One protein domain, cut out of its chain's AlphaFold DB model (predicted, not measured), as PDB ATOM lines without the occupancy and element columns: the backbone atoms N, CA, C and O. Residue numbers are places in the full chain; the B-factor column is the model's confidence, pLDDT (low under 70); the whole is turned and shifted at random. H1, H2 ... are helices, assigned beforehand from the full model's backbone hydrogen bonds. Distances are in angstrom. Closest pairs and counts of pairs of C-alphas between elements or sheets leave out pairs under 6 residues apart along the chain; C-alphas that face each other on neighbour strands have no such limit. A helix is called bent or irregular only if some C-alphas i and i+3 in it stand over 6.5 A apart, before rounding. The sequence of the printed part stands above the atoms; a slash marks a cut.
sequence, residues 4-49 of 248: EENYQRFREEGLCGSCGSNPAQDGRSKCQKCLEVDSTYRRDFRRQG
ATOM      1  N   GLU A   4      23.524  23.336 -33.327       60.72
ATOM      2  CA  GLU A   4      22.992  24.550 -33.958       60.72
ATOM      3  C   GLU A   4      21.465  24.669 -33.849       60.72
ATOM      4  O   GLU A   4      20.965  25.767 -33.600       60.72
ATOM      5  N   GLU A   5      20.730  23.555 -33.934       64.06
ATOM      6  CA  GLU A   5      19.264  23.541 -33.792       64.06
ATOM      7  C   GLU A   5      18.830  23.918 -32.370       64.06
ATOM      8  O   GLU A   5      17.894  24.690 -32.178       64.06
ATOM      9  N   ASN A   6      19.567  23.452 -31.356       72.94
ATOM     10  CA  ASN A   6      19.310  23.824 -29.963       72.94
ATOM     11  C   ASN A   6      19.567  25.314 -29.705       72.94
ATOM     12  O   ASN A   6      18.836  25.945 -28.945       72.94
ATOM     13  N   TYR A   7      20.600  25.889 -30.329       72.25
ATOM     14  CA  TYR A   7      20.956  27.290 -30.115       72.25
ATOM     15  C   TYR A   7      19.897  28.250 -30.668       72.25
ATOM     16  O   TYR A   7      19.561  29.226 -29.997       72.25
ATOM     17  N   GLN A   8      19.367  27.972 -31.864       79.94
ATOM     18  CA  GLN A   8      18.297  28.791 -32.443       79.94
ATOM     19  C   GLN A   8      17.020  28.693 -31.612       79.94
ATOM     20  O   GLN A   8      16.473  29.726 -31.233       79.94
ATOM     21  N   ARG A   9      16.633  27.475 -31.210       86.25
ATOM     22  CA  ARG A   9      15.463  27.260 -30.352       86.25
ATOM     23  C   ARG A   9      15.560  28.031 -29.034       86.25
ATOM     24  O   ARG A   9      14.652  28.774 -28.684       86.25
ATOM     25  N   PHE A  10      16.691  27.933 -28.329       88.94
ATOM     26  CA  PHE A  10      16.879  28.668 -27.073       88.94
ATOM     27  C   PHE A  10      16.801  30.180 -27.263       88.94
ATOM     28  O   PHE A  10      16.324  30.884 -26.380       88.94
ATOM     29  N   ARG A  11      17.265  30.691 -28.404       80.81
ATOM     30  CA  ARG A  11      17.223  32.120 -28.701       80.81
ATOM     31  C   ARG A  11      15.797  32.611 -28.957       80.81
ATOM     32  O   ARG A  11      15.457  33.686 -28.473       80.81
ATOM     33  N   GLU A  12      14.992  31.835 -29.680       88.31
ATOM     34  CA  GLU A  12      13.565  32.108 -29.907       88.31
ATOM     35  C   GLU A  12      12.763  32.045 -28.600       88.31
ATOM     36  O   GLU A  12      11.916  32.897 -28.351       88.31
ATOM     37  N   GLU A  13      13.096  31.100 -27.720       90.56
ATOM     38  CA  GLU A  13      12.462  30.917 -26.406       90.56
ATOM     39  C   GLU A  13      12.965  31.911 -25.334       90.56
ATOM     40  O   GLU A  13      12.540  31.852 -24.181       90.56
ATOM     41  N   GLY A  14      13.892  32.821 -25.669       88.19
ATOM     42  CA  GLY A  14      14.478  33.774 -24.711       88.19
ATOM     43  C   GLY A  14      15.350  33.121 -23.625       88.19
ATOM     44  O   GLY A  14      15.650  33.726 -22.591       88.19
ATOM     45  N   LEU A  15      15.772  31.880 -23.846       91.19
ATOM     46  CA  LEU A  15      16.559  31.077 -22.924       91.19
ATOM     47  C   LEU A  15      18.062  31.263 -23.148       91.19
ATOM     48  O   LEU A  15      18.565  31.640 -24.207       91.19
ATOM     49  N   CYS A  16      18.823  30.971 -22.101       89.19
ATOM     50  CA  CYS A  16      20.272  30.997 -22.130       89.19
ATOM     51  C   CYS A  16      20.802  29.988 -23.153       89.19
ATOM     52  O   CYS A  16      20.744  28.787 -22.920       89.19
ATOM     53  N   GLY A  17      21.484  30.459 -24.195       85.00
ATOM     54  CA  GLY A  17      22.115  29.610 -25.212       85.00
ATOM     55  C   GLY A  17      23.288  28.752 -24.714       85.00
ATOM     56  O   GLY A  17      23.959  28.117 -25.519       85.00
ATOM     57  N   SER A  18      23.577  28.758 -23.407       83.44
ATOM     58  CA  SER A  18      24.621  27.937 -22.779       83.44
ATOM     59  C   SER A  18      24.044  26.778 -21.972       83.44
ATOM     60  O   SER A  18      24.574  25.679 -22.062       83.44
ATOM     61  N   CYS A  19      23.008  27.016 -21.159       85.50
ATOM     62  CA  CYS A  19      22.389  25.970 -20.339       85.50
ATOM     63  C   CYS A  19      20.987  25.566 -20.808       85.50
ATOM     64  O   CYS A  19      20.510  24.509 -20.415       85.50
ATOM     65  N   GLY A  20      20.302  26.404 -21.590       87.25
ATOM     66  CA  GLY A  20      18.919  26.196 -22.026       87.25
ATOM     67  C   GLY A  20      17.882  26.195 -20.896       87.25
ATOM     68  O   GLY A  20      16.715  25.969 -21.163       87.25
ATOM     69  N   SER A  21      18.284  26.409 -19.637       87.88
ATOM     70  CA  SER A  21      17.408  26.213 -18.467       87.88
ATOM     71  C   SER A  21      16.891  27.510 -17.851       87.88
ATOM     72  O   SER A  21      15.890  27.501 -17.150       87.88
ATOM     73  N   ASN A  22      17.604  28.617 -18.061       90.88
ATOM     74  CA  ASN A  22      17.310  29.903 -17.431       90.88
ATOM     75  C   ASN A  22      17.119  30.978 -18.503       90.88
ATOM     76  O   ASN A  22      17.818  30.906 -19.520       90.88
ATOM     77  N   PRO A  23      16.300  32.014 -18.253       91.50
ATOM     78  CA  PRO A  23      16.183  33.159 -19.146       91.50
ATOM     79  C   PRO A  23      17.538  33.824 -19.401       91.50
ATOM     80  O   PRO A  23      18.386  33.930 -18.501       91.50
ATOM     81  N   ALA A  24      17.759  34.264 -20.636       89.75
ATOM     82  CA  ALA A  24      18.907  35.093 -20.951       89.75
ATOM     83  C   ALA A  24      18.783  36.459 -20.248       89.75
ATOM     84  O   ALA A  24      17.689  36.975 -20.045       89.75
ATOM     85  N   GLN A  25      19.915  37.029 -19.832       88.94
ATOM     86  CA  GLN A  25      19.945  38.400 -19.318       88.94
ATOM     87  C   GLN A  25      19.657  39.392 -20.448       88.94
ATOM     88  O   GLN A  25      19.972  39.109 -21.607       88.94
ATOM     89  N   ASP A  26      19.119  40.559 -20.107       84.62
ATOM     90  CA  ASP A  26      18.756  41.569 -21.100       84.62
ATOM     91  C   ASP A  26      19.964  41.968 -21.973       84.62
ATOM     92  O   ASP A  26      21.082  42.182 -21.487       84.62
ATOM     93  N   GLY A  27      19.767  41.956 -23.294       80.56
ATOM     94  CA  GLY A  27      20.824  42.167 -24.290       80.56
ATOM     95  C   GLY A  27      21.943  41.106 -24.325       80.56
ATOM     96  O   GLY A  27      22.994  41.335 -24.936       80.56
ATOM     97  N   ARG A  28      21.785  39.947 -23.671       83.44
ATOM     98  CA  ARG A  28      22.776  38.853 -23.638       83.44
ATOM     99  C   ARG A  28      22.185  37.556 -24.186       83.44
ATOM    100  O   ARG A  28      20.984  37.358 -24.213       83.44
ATOM    101  N   SER A  29      23.055  36.617 -24.564       87.44
ATOM    102  CA  SER A  29      22.660  35.248 -24.939       87.44
ATOM    103  C   SER A  29      22.762  34.241 -23.786       87.44
ATOM    104  O   SER A  29      22.549  33.047 -23.982       87.44
ATOM    105  N   LYS A  30      23.139  34.684 -22.579       88.38
ATOM    106  CA  LYS A  30      23.366  33.815 -21.415       88.38
ATOM    107  C   LYS A  30      22.644  34.332 -20.171       88.38
ATOM    108  O   LYS A  30      22.464  35.537 -20.024       88.38
ATOM    109  N   CYS A  31      22.274  33.420 -19.273       91.31
ATOM    110  CA  CYS A  31      21.733  33.746 -17.953       91.31
ATOM    111  C   CYS A  31      22.834  34.199 -16.983       91.31
ATOM    112  O   CYS A  31      24.012  33.896 -17.190       91.31
ATOM    113  N   GLN A  32      22.439  34.851 -15.886       89.38
ATOM    114  CA  GLN A  32      23.345  35.380 -14.859       89.38
ATOM    115  C   GLN A  32      24.320  34.321 -14.324       89.38
ATOM    116  O   GLN A  32      25.530  34.518 -14.353       89.38
ATOM    117  N   LYS A  33      23.810  33.144 -13.946       85.75
ATOM    118  CA  LYS A  33      24.630  32.045 -13.414       85.75
ATOM    119  C   LYS A  33      25.696  31.570 -14.408       85.75
ATOM    120  O   LYS A  33      26.844  31.360 -14.039       85.75
ATOM    121  N   CYS A  34      25.346  31.430 -15.688       82.94
ATOM    122  CA  CYS A  34      26.324  31.050 -16.715       82.94
ATOM    123  C   CYS A  34      27.342  32.167 -16.987       82.94
ATOM    124  O   CYS A  34      28.489  31.880 -17.320       82.94
ATOM    125  N   LEU A  35      26.946  33.436 -16.844       82.56
ATOM    126  CA  LEU A  35      27.862  34.575 -16.943       82.56
ATOM    127  C   LEU A  35      28.846  34.619 -15.763       82.56
ATOM    128  O   LEU A  35      30.013  34.950 -15.964       82.56
ATOM    129  N   GLU A  36      28.407  34.248 -14.561       80.44
ATOM    130  CA  GLU A  36      29.249  34.128 -13.364       80.44
ATOM    131  C   GLU A  36      30.224  32.949 -13.443       80.44
ATOM    132  O   GLU A  36      31.392  33.082 -13.078       80.44
ATOM    133  N   VAL A  37      29.789  31.811 -13.990       73.06
ATOM    134  CA  VAL A  37      30.681  30.675 -14.280       73.06
ATOM    135  C   VAL A  37      31.723  31.058 -15.338       73.06
ATOM    136  O   VAL A  37      32.914  30.817 -15.158       73.06
ATOM    137  N   ASP A  38      31.318  31.741 -16.414       67.06
ATOM    138  CA  ASP A  38      32.257  32.269 -17.411       67.06
ATOM    139  C   ASP A  38      33.241  33.283 -16.792       67.06
ATOM    140  O   ASP A  38      34.400  33.354 -17.209       67.06
ATOM    141  N   SER A  39      32.799  34.107 -15.836       63.81
ATOM    142  CA  SER A  39      33.634  35.137 -15.209       63.81
ATOM    143  C   SER A  39      34.653  34.541 -14.233       63.81
ATOM    144  O   SER A  39      35.822  34.932 -14.272       63.81
ATOM    145  N   THR A  40      34.247  33.554 -13.431       61.53
ATOM    146  CA  THR A  40      35.132  32.777 -12.546       61.53
ATOM    147  C   THR A  40      36.142  31.972 -13.354       61.53
ATOM    148  O   THR A  40      37.342  32.137 -13.144       61.53
ATOM    149  N   TYR A  41      35.700  31.263 -14.395       56.00
ATOM    150  CA  TYR A  41      36.589  30.580 -15.338       56.00
ATOM    151  C   TYR A  41      37.622  31.535 -15.963       56.00
ATOM    152  O   TYR A  41      38.815  31.242 -15.996       56.00
ATOM    153  N   ARG A  42      37.212  32.734 -16.408       56.75
ATOM    154  CA  ARG A  42      38.140  33.759 -16.932       56.75
ATOM    155  C   ARG A  42      39.123  34.279 -15.879       56.75
ATOM    156  O   ARG A  42      40.239  34.660 -16.236       56.75
ATOM    157  N   ARG A  43      38.719  34.338 -14.609       55.56
ATOM    158  CA  ARG A  43      39.557  34.776 -13.483       55.56
ATOM    159  C   ARG A  43      40.602  33.717 -13.122       55.56
ATOM    160  O   ARG A  43      41.757  34.072 -12.892       55.56
ATOM    161  N   ASP A  44      40.235  32.443 -13.173       51.22
ATOM    162  CA  ASP A  44      41.155  31.319 -12.971       51.22
ATOM    163  C   ASP A  44      42.145  31.177 -14.134       51.22
ATOM    164  O   ASP A  44      43.338  30.976 -13.917       51.22
ATOM    165  N   PHE A  45      41.694  31.434 -15.364       54.50
ATOM    166  CA  PHE A  45      42.555  31.544 -16.544       54.50
ATOM    167  C   PHE A  45      43.628  32.631 -16.391       54.50
ATOM    168  O   PHE A  45      44.789  32.392 -16.718       54.50
ATOM    169  N   ARG A  46      43.291  33.800 -15.817       50.84
ATOM    170  CA  ARG A  46      44.298  34.826 -15.479       50.84
ATOM    171  C   ARG A  46      45.302  34.335 -14.436       50.84
ATOM    172  O   ARG A  46      46.489  34.592 -14.602       50.84
ATOM    173  N   ARG A  47      44.859  33.612 -13.398       49.34
ATOM    174  CA  ARG A  47      45.755  33.023 -12.378       49.34
ATOM    175  C   ARG A  47      46.711  31.980 -12.961       49.34
ATOM    176  O   ARG A  47      47.821  31.841 -12.467       49.34
ATOM    177  N   GLN A  48      46.296  31.290 -14.019       51.00
ATOM    178  CA  GLN A  48      47.100  30.302 -14.745       51.00
ATOM    179  C   GLN A  48      47.886  30.900 -15.931       51.00
ATOM    180  O   GLN A  48      48.551  30.165 -16.658       51.00
ATOM    181  N   GLY A  49      47.818  32.220 -16.160       48.97
ATOM    182  CA  GLY A  49      48.533  32.900 -17.248       48.97
ATOM    183  C   GLY A  49      47.959  32.670 -18.655       48.97
ATOM    184  O   GLY A  49      48.649  32.887 -19.649       48.97
TER     185      GLY A  49
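Overview. This is residues 4 to 49 of the 248 residues of the protein "RNase_H_2 domain-containing protein" of Euryarchaeota archaeon (UniProt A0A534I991). A helix, H2, reaches out as an arm from a small body of loops, residues 13 to 31, with a shorter helix, H1, at the other end of that body. The far part of the arm, residues 39 to 49, sticks out, and the two helices do not meet. The printed part has 46 residues, with two named helices in the order H1, H2 and no named strand; the class is all helix. The whole is loose, with a radius of gyration of the C-alphas of 12.3 A, and elongated, spanning 37 by 21 by 16 A.

Arrangement. H2, residues 32 to 47, is the longest helix, and its N-to-C direction has the components 1.00, -0.01 and 0.04 along x, y and z. Residues 39 to 49, of which 39 to 47 belong to H2, stand free: no C-alpha 8 or more residues away along the chain comes within 10 A of theirs. H1, residues 4 to 12, is apart from H2, with no C-alpha of the one within 8 A of the other. Its N-to-C direction has the components -0.59, 0.71 and 0.40. A long link of 19 residues, 13 to 31, joins H1 to H2. In H1 and H2 every O i to N i+4 pair is within hydrogen-bond range.

Along the chain. H2 begins at C-alpha 32, at (23.345, 35.380, -14.859), and ends at C-alpha 47, at (45.755, 33.023, -12.378), 22.7 A from first to last C-alpha. H1 begins at C-alpha 4, at (22.992, 24.550, -33.958), and measures 12.7 A to C-alpha 12. Neither helix is bent.

Size, cuts and confidence. The two C-alphas farthest apart, those of Glu 13 and Gly 49, are 37.3 A from each other. Without the free stretch, the body of 35 residues spans 25 by 16 by 13 A. The printed part has no cut. The mean pLDDT of the printed part is 76.5, and residues 4 to 5 and 38 to 49 are under 70.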